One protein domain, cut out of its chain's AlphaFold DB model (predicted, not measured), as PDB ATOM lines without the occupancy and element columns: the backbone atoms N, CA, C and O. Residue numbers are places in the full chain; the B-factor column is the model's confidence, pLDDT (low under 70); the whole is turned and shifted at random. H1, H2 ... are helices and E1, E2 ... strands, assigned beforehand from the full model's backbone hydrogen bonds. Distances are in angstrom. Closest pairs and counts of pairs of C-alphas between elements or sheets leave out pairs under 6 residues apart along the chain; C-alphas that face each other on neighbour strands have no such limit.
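What this domain is: This is residues 6 to 81 of the 168 residues of the protein "Hypothetical protein" of Didymodactylos carnosus (UniProt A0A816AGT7). A strongly twisted sheet of four strands curls round one helix, H3, which is the core of the model, and two further helices, H1 and H2, pack on H3 clear of the sheet. The sheet is built of two hairpins, E1 with E2 and E3 with E4, joined side by side through E1 and E4. The printed part has 76 residues with three named helices and four named strands, in the order H1 H2 E1 E2 H3 E3 E4, and its class is mixed, helices and strands. The sheet's order is E2 E1 E4 E3, all antiparallel. The whole is compact, with a radius of gyration of the C-alphas of 11.9 A and spans of 32 by 26 by 15 A.

How they stand to each other: Start at H1, residues 6 to 15, which touches H3, residues 50 to 60; their closest C-alphas, of Trp 12 and Ile 54, are 6.5 A apart. The two run opposite ways at a steep tilt of 54 degrees. Next comes H2, residues 20 to 24, which is apart from H1 but touches H3, the closest C-alphas being those of His 21 and Arg 50, 4.9 A apart. In H1, H2 and H3 every O i to N i+4 pair is within hydrogen-bond range. Go on to the hairpin of E1, residues 30 to 34, and E2, residues 40 to 44, antiparallel at 147 degrees: N 32 and O 42 are 2.9 A apart, within hydrogen-bond range. H3 is on the sheet, which has E2 as one edge strand. Its other edge strand is E3, residues 72 to 74, whose Val 72 has its C-alpha 5.1 A from that of Ala 59 in H3, the closest pair of the two. E3 forms a hairpin with E4, residues 77 to 81, where N 77 and O 74 are 2.9 A apart. The pairing is staggered: E4 pairs with E3 over residues 77 to 79 and with E1 over residues 79 to 81, where N 33 and O 80 are 2.9 A apart. H1 and H2 are not on the sheet.

Where its parts are: Find C-alpha 6 at (-34.335, -9.128, -57.360); from there H1 runs 14.2 A to C-alpha 15. H2 follows, 6.0 A long, then E1 with 12.2 A and E2 with 12.8 A. Find C-alpha 50 at (-27.117, -22.059, -54.076), where H3 begins its 15.5 A. After E3, of 6.3 A, E4 runs 13.4 A to C-alpha 81 at (-40.273, -14.247, -42.261).

The domain as a whole: The two C-alphas farthest apart, of Pro 17 and Tyr 38, are 34.3 A apart. The printed part has no cut. The link from H3 to E3, 11 residues, is long, and the other links are tight. The mean pLDDT of the printed part is 92.3; look for values under 70 at residues 68 to 69, in the long link.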
ATOM      1  N   GLU A   6     -35.432  -9.116 -56.391       89.94
ATOM      2  CA  GLU A   6     -34.335  -9.128 -57.360       89.94
ATOM      3  C   GLU A   6     -33.089  -8.460 -56.780       89.94
ATOM      4  O   GLU A   6     -32.011  -9.038 -56.843       89.94
ATOM      5  N   PHE A   7     -33.242  -7.301 -56.126       91.12
ATOM      6  CA  PHE A   7     -32.116  -6.613 -55.494       91.12
ATOM      7  C   PHE A   7     -31.429  -7.487 -54.438       91.12
ATOM      8  O   PHE A   7     -30.208  -7.647 -54.463       91.12
ATOM      9  N   TYR A   8     -32.199  -8.078 -53.518       91.06
ATOM     10  CA  TYR A   8     -31.623  -8.936 -52.481       91.06
ATOM     11  C   TYR A   8     -31.104 -10.258 -53.042       91.06
ATOM     12  O   TYR A   8     -30.104 -10.775 -52.549       91.06
ATOM     13  N   TYR A   9     -31.746 -10.802 -54.075       93.19
ATOM     14  CA  TYR A   9     -31.242 -11.982 -54.764       93.19
ATOM     15  C   TYR A   9     -29.864 -11.710 -55.372       93.19
ATOM     16  O   TYR A   9     -28.932 -12.469 -55.111       93.19
ATOM     17  N   ASP A  10     -29.713 -10.613 -56.115       94.88
ATOM     18  CA  ASP A  10     -28.442 -10.222 -56.728       94.88
ATOM     19  C   ASP A  10     -27.377  -9.945 -55.665       94.88
ATOM     20  O   ASP A  10     -26.236 -10.386 -55.803       94.88
ATOM     21  N   LEU A  11     -27.752  -9.282 -54.563       94.94
ATOM     22  CA  LEU A  11     -26.876  -9.072 -53.413       94.94
ATOM     23  C   LEU A  11     -26.334 -10.414 -52.897       94.94
ATOM     24  O   LEU A  11     -25.123 -10.629 -52.887       94.94
ATOM     25  N   TRP A  12     -27.207 -11.345 -52.517       95.94
ATOM     26  CA  TRP A  12     -26.770 -12.638 -51.992       95.94
ATOM     27  C   TRP A  12     -26.007 -13.465 -53.025       95.94
ATOM     28  O   TRP A  12     -25.009 -14.093 -52.679       95.94
ATOM     29  N   ASN A  13     -26.412 -13.437 -54.294       96.44
ATOM     30  CA  ASN A  13     -25.731 -14.157 -55.366       96.44
ATOM     31  C   ASN A  13     -24.305 -13.634 -55.618       96.44
ATOM     32  O   ASN A  13     -23.436 -14.421 -55.988       96.44
ATOM     33  N   ASN A  14     -24.051 -12.344 -55.381       97.25
ATOM     34  CA  ASN A  14     -22.725 -11.737 -55.519       97.25
ATOM     35  C   ASN A  14     -21.809 -12.004 -54.314       97.25
ATOM     36  O   ASN A  14     -20.599 -12.140 -54.487       97.25
ATOM     37  N   TYR A  15     -22.361 -12.062 -53.097       96.94
ATOM     38  CA  TYR A  15     -21.570 -12.224 -51.869       96.94
ATOM     39  C   TYR A  15     -21.387 -13.682 -51.429       96.94
ATOM     40  O   TYR A  15     -20.429 -13.988 -50.715       96.94
ATOM     41  N   LEU A  16     -22.285 -14.591 -51.820       97.38
ATOM     42  CA  LEU A  16     -22.180 -16.002 -51.454       97.38
ATOM     43  C   LEU A  16     -21.310 -16.781 -52.457       97.38
ATOM     44  O   LEU A  16     -21.540 -16.702 -53.667       97.38
ATOM     45  N   PRO A  17     -20.363 -17.612 -51.981       97.62
ATOM     46  CA  PRO A  17     -19.598 -18.490 -52.862       97.62
ATOM     47  C   PRO A  17     -20.504 -19.525 -53.545       97.62
ATOM     48  O   PRO A  17     -21.611 -19.814 -53.086       97.62
ATOM     49  N   GLU A  18     -20.038 -20.112 -54.648       97.75
ATOM     50  CA  GLU A  18     -20.797 -21.110 -55.427       97.75
ATOM     51  C   GLU A  18     -21.249 -22.318 -54.588       97.75
ATOM     52  O   GLU A  18     -22.382 -22.792 -54.716       97.75
ATOM     53  N   ASP A  19     -20.415 -22.753 -53.647       97.88
ATOM     54  CA  ASP A  19     -20.652 -23.898 -52.770       97.88
ATOM     55  C   ASP A  19     -21.368 -23.544 -51.450       97.88
ATOM     56  O   ASP A  19     -21.486 -24.393 -50.563       97.88
ATOM     57  N   ALA A  20     -21.880 -22.313 -51.295       98.31
ATOM     58  CA  ALA A  20     -22.479 -21.844 -50.040       98.31
ATOM     59  C   ALA A  20     -23.564 -22.790 -49.497       98.31
ATOM     60  O   ALA A  20     -23.581 -23.097 -48.311       98.31
ATOM     61  N   HIS A  21     -24.425 -23.321 -50.366       98.00
ATOM     62  CA  HIS A  21     -25.473 -24.282 -50.005       98.00
ATOM     63  C   HIS A  21     -24.932 -25.585 -49.401       98.00
ATOM     64  O   HIS A  21     -25.495 -26.092 -48.428       98.00
ATOM     65  N   VAL A  22     -23.804 -26.092 -49.909       98.19
ATOM     66  CA  VAL A  22     -23.107 -27.255 -49.344       98.19
ATOM     67  C   VAL A  22     -22.526 -26.890 -47.986       98.19
ATOM     68  O   VAL A  22     -22.681 -27.628 -47.016       98.19
ATOM     69  N   ARG A  23     -21.895 -25.714 -47.885       97.50
ATOM     70  CA  ARG A  23     -21.280 -25.257 -46.636       97.50
ATOM     71  C   ARG A  23     -22.315 -24.988 -45.541       97.50
ATOM     72  O   ARG A  23     -22.006 -25.207 -44.371       97.50
ATOM     73  N   CYS A  24     -23.498 -24.512 -45.891       97.62
ATOM     74  CA  CYS A  24     -24.564 -24.189 -44.950       97.62
ATOM     75  C   CYS A  24     -25.383 -25.417 -44.541       97.62
ATOM     76  O   CYS A  24     -25.890 -25.451 -43.424       97.62
ATOM     77  N   SER A  25     -25.501 -26.433 -45.396       97.56
ATOM     78  CA  SER A  25     -26.296 -27.624 -45.082       97.56
ATOM     79  C   SER A  25     -25.779 -28.342 -43.829       97.56
ATOM     80  O   SER A  25     -24.586 -28.616 -43.700       97.56
ATOM     81  N   GLY A  26     -26.681 -28.601 -42.882       95.25
ATOM     82  CA  GLY A  26     -26.386 -29.184 -41.571       95.25
ATOM     83  C   GLY A  26     -25.688 -28.239 -40.583       95.25
ATOM     84  O   GLY A  26     -25.330 -28.669 -39.491       95.25
ATOM     85  N   ARG A  27     -25.458 -26.970 -40.950       94.56
ATOM     86  CA  ARG A  27     -24.771 -25.970 -40.105       94.56
ATOM     87  C   ARG A  27     -25.530 -24.658 -39.954       94.56
ATOM     88  O   ARG A  27     -25.323 -23.956 -38.973       94.56
ATOM     89  N   LEU A  28     -26.378 -24.326 -40.918       96.06
ATOM     90  CA  LEU A  28     -27.257 -23.170 -40.907       96.06
ATOM     91  C   LEU A  28     -28.698 -23.666 -40.855       96.06
ATOM     92  O   LEU A  28     -29.082 -24.529 -41.640       96.06
ATOM     93  N   TYR A  29     -29.468 -23.112 -39.929       96.06
ATOM     94  CA  TYR A  29     -30.871 -23.427 -39.709       96.06
ATOM     95  C   TYR A  29     -31.649 -22.125 -39.856       96.06
ATOM     96  O   TYR A  29     -31.411 -21.178 -39.113       96.06
ATOM     97  N   ILE A  30     -32.539 -22.063 -40.842       96.62
ATOM     98  CA  ILE A  30     -33.326 -20.867 -41.144       96.62
ATOM     99  C   ILE A  30     -34.791 -21.155 -40.830       96.62
ATOM    100  O   ILE A  30     -35.368 -22.107 -41.359       96.62
ATOM    101  N   SER A  31     -35.376 -20.325 -39.971       96.62
ATOM    102  CA  SER A  31     -36.801 -20.341 -39.646       96.62
ATOM    103  C   SER A  31     -37.584 -19.609 -40.730       96.62
ATOM    104  O   SER A  31     -37.259 -18.476 -41.072       96.62
ATOM    105  N   VAL A  32     -38.620 -20.242 -41.276       96.56
ATOM    106  CA  VAL A  32     -39.566 -19.595 -42.192       96.56
ATOM    107  C   VAL A  32     -40.999 -19.903 -41.786       96.56
ATOM    108  O   VAL A  32     -41.302 -20.987 -41.284       96.56
ATOM    109  N   THR A  33     -41.907 -18.976 -42.067       96.62
ATOM    110  CA  THR A  33     -43.344 -19.188 -41.887       96.62
ATOM    111  C   THR A  33     -43.961 -19.629 -43.211       96.62
ATOM    112  O   THR A  33     -44.071 -18.840 -44.151       96.62
ATOM    113  N   LYS A  34     -44.363 -20.900 -43.316       95.50
ATOM    114  CA  LYS A  34     -45.061 -21.452 -44.489       95.50
ATOM    115  C   LYS A  34     -46.515 -21.028 -44.465       95.50
ATOM    116  O   LYS A  34     -47.163 -21.174 -43.442       95.50
ATOM    117  N   LEU A  35     -47.035 -20.548 -45.592       93.69
ATOM    118  CA  LEU A  35     -48.396 -19.993 -45.651       93.69
ATOM    119  C   LEU A  35     -49.486 -21.044 -45.897       93.69
ATOM    120  O   LEU A  35     -50.634 -20.839 -45.513       93.69
ATOM    121  N   PHE A  36     -49.135 -22.161 -46.538       92.00
ATOM    122  CA  PHE A  36     -50.081 -23.201 -46.946       92.00
ATOM    123  C   PHE A  36     -49.711 -24.560 -46.345       92.00
ATOM    124  O   PHE A  36     -48.519 -24.866 -46.256       92.00
ATOM    125  N   PRO A  37     -50.698 -25.409 -46.004       91.50
ATOM    126  CA  PRO A  37     -52.148 -25.164 -46.087       91.50
ATOM    127  C   PRO A  37     -52.689 -24.189 -45.021       91.50
ATOM    128  O   PRO A  37     -53.770 -23.641 -45.199       91.50
ATOM    129  N   TYR A  38     -51.929 -23.940 -43.957       93.50
ATOM    130  CA  TYR A  38     -52.149 -22.889 -42.960       93.50
ATOM    131  C   TYR A  38     -50.785 -22.389 -42.452       93.50
ATOM    132  O   TYR A  38     -49.803 -23.128 -42.600       93.50
ATOM    133  N   PRO A  39     -50.695 -21.181 -41.857       94.38
ATOM    134  CA  PRO A  39     -49.454 -20.655 -41.294       94.38
ATOM    135  C   PRO A  39     -48.809 -21.609 -40.284       94.38
ATOM    136  O   PRO A  39     -49.408 -21.923 -39.259       94.38
ATOM    137  N   HIS A  40     -47.593 -22.073 -40.566       95.88
ATOM    138  CA  HIS A  40     -46.814 -22.899 -39.642       95.88
ATOM    139  C   HIS A  40     -45.317 -22.662 -39.816       95.88
ATOM    140  O   HIS A  40     -44.852 -22.258 -40.884       95.88
ATOM    141  N   ASN A  41     -44.558 -22.928 -38.756       96.56
ATOM    142  CA  ASN A  41     -43.112 -22.817 -38.808       96.56
ATOM    143  C   ASN A  41     -42.491 -23.989 -39.575       96.56
ATOM    144  O   ASN A  41     -42.901 -25.140 -39.419       96.56
ATOM    145  N   GLN A  42     -41.454 -23.695 -40.354       96.06
ATOM    146  CA  GLN A  42     -40.547 -24.690 -40.900       96.06
ATOM    147  C   GLN A  42     -39.105 -24.242 -40.658       96.06
ATOM    148  O   GLN A  42     -38.698 -23.178 -41.120       96.06
ATOM    149  N   ILE A  43     -38.313 -25.094 -40.006       96.06
ATOM    150  CA  ILE A  43     -36.859 -24.932 -39.934       96.06
ATOM    151  C   ILE A  43     -36.227 -25.636 -41.136       96.06
ATOM    152  O   ILE A  43     -36.353 -26.851 -41.305       96.06
ATOM    153  N   VAL A  44     -35.540 -24.873 -41.982       96.19
ATOM    154  CA  VAL A  44     -34.800 -25.383 -43.139       96.19
ATOM    155  C   VAL A  44     -33.322 -25.445 -42.784       96.19
ATOM    156  O   VAL A  44     -32.724 -24.426 -42.454       96.19
ATOM    157  N   SER A  45     -32.731 -26.637 -42.870       96.12
ATOM    158  CA  SER A  45     -31.327 -26.882 -42.508       96.12
ATOM    159  C   SER A  45     -30.487 -27.523 -43.611       96.12
ATOM    160  O   SER A  45     -29.295 -27.753 -43.431       96.12
ATOM    161  N   HIS A  46     -31.098 -27.851 -44.750       97.31
ATOM    162  CA  HIS A  46     -30.445 -28.517 -45.875       97.31
ATOM    163  C   HIS A  46     -30.849 -27.839 -47.180       97.31
ATOM    164  O   HIS A  46     -32.040 -27.700 -47.462       97.31
ATOM    165  N   TYR A  47     -29.852 -27.480 -47.985       97.31
ATOM    166  CA  TYR A  47     -29.996 -26.672 -49.191       97.31
ATOM    167  C   TYR A  47     -29.424 -27.435 -50.384       97.31
ATOM    168  O   TYR A  47     -28.242 -27.776 -50.403       97.31
ATOM    169  N   GLN A  48     -30.257 -27.718 -51.386       96.44
ATOM    170  CA  GLN A  48     -29.847 -28.534 -52.540       96.44
ATOM    171  C   GLN A  48     -28.991 -27.766 -53.545       96.44
ATOM    172  O   GLN A  48     -28.148 -28.353 -54.211       96.44
ATOM    173  N   THR A  49     -29.228 -26.463 -53.676       97.50
ATOM    174  CA  THR A  49     -28.518 -25.588 -54.612       97.50
ATOM    175  C   THR A  49     -28.256 -24.236 -53.961       97.50
ATOM    176  O   THR A  49     -28.891 -23.884 -52.963       97.50
ATOM    177  N   ARG A  50     -27.349 -23.438 -54.537       97.31
ATOM    178  CA  ARG A  50     -27.117 -22.059 -54.076       97.31
ATOM    179  C   ARG A  50     -28.395 -21.220 -54.128       97.31
ATOM    180  O   ARG A  50     -28.652 -20.462 -53.200       97.31
ATOM    181  N   ASN A  51     -29.220 -21.417 -55.152       96.88
ATOM    182  CA  ASN A  51     -30.495 -20.714 -55.279       96.88
ATOM    183  C   ASN A  51     -31.487 -21.135 -54.189       96.88
ATOM    184  O   ASN A  51     -32.147 -20.270 -53.630       96.88
ATOM    185  N   ASP A  52     -31.535 -22.421 -53.822       96.56
ATOM    186  CA  ASP A  52     -32.374 -22.924 -52.718       96.56
ATOM    187  C   ASP A  52     -32.006 -22.246 -51.383       96.56
ATOM    188  O   ASP A  52     -32.877 -21.810 -50.628       96.56
ATOM    189  N   LEU A  53     -30.703 -22.066 -51.122       97.69
ATOM    190  CA  LEU A  53     -30.215 -21.298 -49.972       97.69
ATOM    191  C   LEU A  53     -30.648 -19.826 -50.047       97.69
ATOM    192  O   LEU A  53     -31.214 -19.315 -49.082       97.69
ATOM    193  N   ILE A  54     -30.410 -19.152 -51.178       97.12
ATOM    194  CA  ILE A  54     -30.750 -17.730 -51.349       97.12
ATOM    195  C   ILE A  54     -32.256 -17.512 -51.188       97.12
ATOM    196  O   ILE A  54     -32.663 -16.647 -50.422       97.12
ATOM    197  N   GLU A  55     -33.102 -18.308 -51.841       95.88
ATOM    198  CA  GLU A  55     -34.557 -18.191 -51.710       95.88
ATOM    199  C   GLU A  55     -35.030 -18.432 -50.274       95.88
ATOM    200  O   GLU A  55     -35.963 -17.770 -49.820       95.88
ATOM    201  N   THR A  56     -34.375 -19.332 -49.537       96.75
ATOM    202  CA  THR A  56     -34.684 -19.560 -48.121       96.75
ATOM    203  C   THR A  56     -34.300 -18.357 -47.253       96.75
ATOM    204  O   THR A  56     -35.095 -17.953 -46.407       96.75
ATOM    205  N   ILE A  57     -33.137 -17.734 -47.495       96.19
ATOM    206  CA  ILE A  57     -32.732 -16.482 -46.829       96.19
ATOM    207  C   ILE A  57     -33.742 -15.371 -47.135       96.19
ATOM    208  O   ILE A  57     -34.245 -14.727 -46.219       96.19
ATOM    209  N   LEU A  58     -34.089 -15.189 -48.412       94.75
ATOM    210  CA  LEU A  58     -35.048 -14.173 -48.848       94.75
ATOM    211  C   LEU A  58     -36.428 -14.377 -48.215       94.75
ATOM    212  O   LEU A  58     -37.068 -13.407 -47.823       94.75
ATOM    213  N   ALA A  59     -36.891 -15.622 -48.098       95.00
ATOM    214  CA  ALA A  59     -38.142 -15.919 -47.412       95.00
ATOM    215  C   ALA A  59     -38.072 -15.555 -45.926       95.00
ATOM    216  O   ALA A  59     -38.985 -14.913 -45.424       95.00
ATOM    217  N   SER A  60     -36.977 -15.911 -45.250       94.88
ATOM    218  CA  SER A  60     -36.788 -15.660 -43.819       94.88
ATOM    219  C   SER A  60     -36.685 -14.191 -43.441       94.88
ATOM    220  O   SER A  60     -36.851 -13.907 -42.267       94.88
ATOM    221  N   MET A  61     -36.394 -13.297 -44.387       91.06
ATOM    222  CA  MET A  61     -36.357 -11.848 -44.165       91.06
ATOM    223  C   MET A  61     -37.574 -11.129 -44.772       91.06
ATOM    224  O   MET A  61     -37.650  -9.907 -44.724       91.06
ATOM    225  N   CYS A  62     -38.514 -11.850 -45.396       90.62
ATOM    226  CA  CYS A  62     -39.677 -11.258 -46.056       90.62
ATOM    227  C   CYS A  62     -40.765 -10.917 -45.035       90.62
ATOM    228  O   CYS A  62     -41.576 -11.773 -44.680       90.62
ATOM    229  N   LEU A  63     -40.802  -9.655 -44.599       85.56
ATOM    230  CA  LEU A  63     -41.878  -9.074 -43.796       85.56
ATOM    231  C   LEU A  63     -42.902  -8.424 -44.737       85.56
ATOM    232  O   LEU A  63     -42.680  -7.294 -45.188       85.56
ATOM    233  N   PRO A  64     -44.037  -9.082 -45.051       75.25
ATOM    234  CA  PRO A  64     -44.969  -8.571 -46.046       75.25
ATOM    235  C   PRO A  64     -45.373  -7.125 -45.743       75.25
ATOM    236  O   PRO A  64     -45.650  -6.781 -44.598       75.25
ATOM    237  N   LEU A  65     -45.427  -6.290 -46.787       72.94
ATOM    238  CA  LEU A  65     -45.746  -4.852 -46.737       72.94
ATOM    239  C   LEU A  65     -44.660  -3.933 -46.145       72.94
ATOM    240  O   LEU A  65     -44.708  -2.734 -46.420       72.94
ATOM    241  N   ILE A  66     -43.695  -4.464 -45.392       71.81
ATOM    242  CA  ILE A  66     -42.626  -3.688 -44.743       71.81
ATOM    243  C   ILE A  66     -41.303  -3.847 -45.494       71.81
ATOM    244  O   ILE A  66     -40.633  -2.854 -45.764       71.81
ATOM    245  N   PHE A  67     -40.947  -5.085 -45.835       70.69
ATOM    246  CA  PHE A  67     -39.654  -5.448 -46.398       70.69
ATOM    247  C   PHE A  67     -39.816  -6.673 -47.302       70.69
ATOM    248  O   PHE A  67     -40.402  -7.673 -46.892       70.69
ATOM    249  N   LEU A  68     -39.321  -6.599 -48.539       68.44
ATOM    250  CA  LEU A  68     -39.626  -7.531 -49.629       68.44
ATOM    251  C   LEU A  68     -41.136  -7.625 -49.882       68.44
ATOM    252  O   LEU A  68     -41.830  -8.536 -49.431       68.44
ATOM    253  N   ARG A  69     -41.654  -6.694 -50.689       66.25
ATOM    254  CA  ARG A  69     -43.083  -6.622 -51.064       66.25
ATOM    255  C   ARG A  69     -43.640  -7.894 -51.719       66.25
ATOM    256  O   ARG A  69     -44.857  -8.059 -51.780       66.25
ATOM    257  N   SER A  70     -42.776  -8.768 -52.229       75.81
ATOM    258  CA  SER A  70     -43.150 -10.005 -52.908       75.81
ATOM    259  C   SER A  70     -42.822 -11.217 -52.046       75.81
ATOM    260  O   SER A  70     -41.658 -11.464 -51.737       75.81
ATOM    261  N   ILE A  71     -43.854 -12.003 -51.727       81.44
ATOM    262  CA  ILE A  71     -43.715 -13.278 -51.017       81.44
ATOM    263  C   ILE A  71     -42.762 -14.183 -51.804       81.44
ATOM    264  O   ILE A  71     -42.832 -14.270 -53.033       81.44
ATOM    265  N   VAL A  72     -41.873 -14.872 -51.096       84.94
ATOM    266  CA  VAL A  72     -40.865 -15.733 -51.711       84.94
ATOM    267  C   VAL A  72     -41.365 -17.172 -51.734       84.94
ATOM    268  O   VAL A  72     -41.910 -17.698 -50.761       84.94
ATOM    269  N   ARG A  73     -41.188 -17.841 -52.873       87.75
ATOM    270  CA  ARG A  73     -41.425 -19.276 -52.996       87.75
ATOM    271  C   ARG A  73     -40.111 -19.997 -52.733       87.75
ATOM    272  O   ARG A  73     -39.159 -19.787 -53.464       87.75
ATOM    273  N   THR A  74     -40.086 -20.826 -51.696       89.06
ATOM    274  CA  THR A  74     -38.977 -21.752 -51.417       89.06
ATOM    275  C   THR A  74     -39.317 -23.134 -51.976       89.06
ATOM    276  O   THR A  74     -40.454 -23.370 -52.410       89.06
ATOM    277  N   ARG A  75     -38.384 -24.092 -51.910       82.44
ATOM    278  CA  ARG A  75     -38.602 -25.476 -52.375       82.44
ATOM    279  C   ARG A  75     -39.875 -26.125 -51.816       82.44
ATOM    280  O   ARG A  75     -40.526 -26.905 -52.501       82.44
ATOM    281  N   GLY A  76     -40.270 -25.780 -50.589       78.75
ATOM    282  CA  GLY A  76     -41.488 -26.299 -49.954       78.75
ATOM    283  C   GLY A  76     -42.754 -25.454 -50.163       78.75
ATOM    284  O   GLY A  76     -43.692 -25.617 -49.395       78.75
ATOM    285  N   GLY A  77     -42.751 -24.451 -51.047       90.62
ATOM    286  CA  GLY A  77     -43.877 -23.526 -51.256       90.62
ATOM    287  C   GLY A  77     -43.665 -22.112 -50.700       90.62
ATOM    288  O   GLY A  77     -42.566 -21.750 -50.278       90.62
ATOM    289  N   TRP A  78     -44.728 -21.305 -50.725       94.12
ATOM    290  CA  TRP A  78     -44.702 -19.897 -50.314       94.12
ATOM    291  C   TRP A  78     -44.387 -19.731 -48.831       94.12
ATOM    292  O   TRP A  78     -44.969 -20.416 -47.982       94.12
ATOM    293  N   ALA A  79     -43.464 -18.821 -48.543       94.75
ATOM    294  CA  ALA A  79     -42.957 -18.570 -47.211       94.75
ATOM    295  C   ALA A  79     -42.694 -17.075 -46.990       94.75
ATOM    296  O   ALA A  79     -42.411 -16.335 -47.934       94.75
ATOM    297  N   VAL A  80     -42.789 -16.670 -45.730       94.94
ATOM    298  CA  VAL A  80     -42.446 -15.335 -45.223       94.94
ATOM    299  C   VAL A  80     -41.544 -15.480 -43.997       94.94
ATOM    300  O   VAL A  80     -41.201 -16.606 -43.612       94.94
ATOM    301  N   ASP A  81     -41.182 -14.348 -43.399       94.19
ATOM    302  CA  ASP A  81     -40.273 -14.247 -42.261       94.19
ATOM    303  C   ASP A  81     -40.593 -15.267 -41.151       94.19
ATOM    304  O   ASP A  81     -41.756 -15.546 -40.817       94.19
TER     305      ASP A  81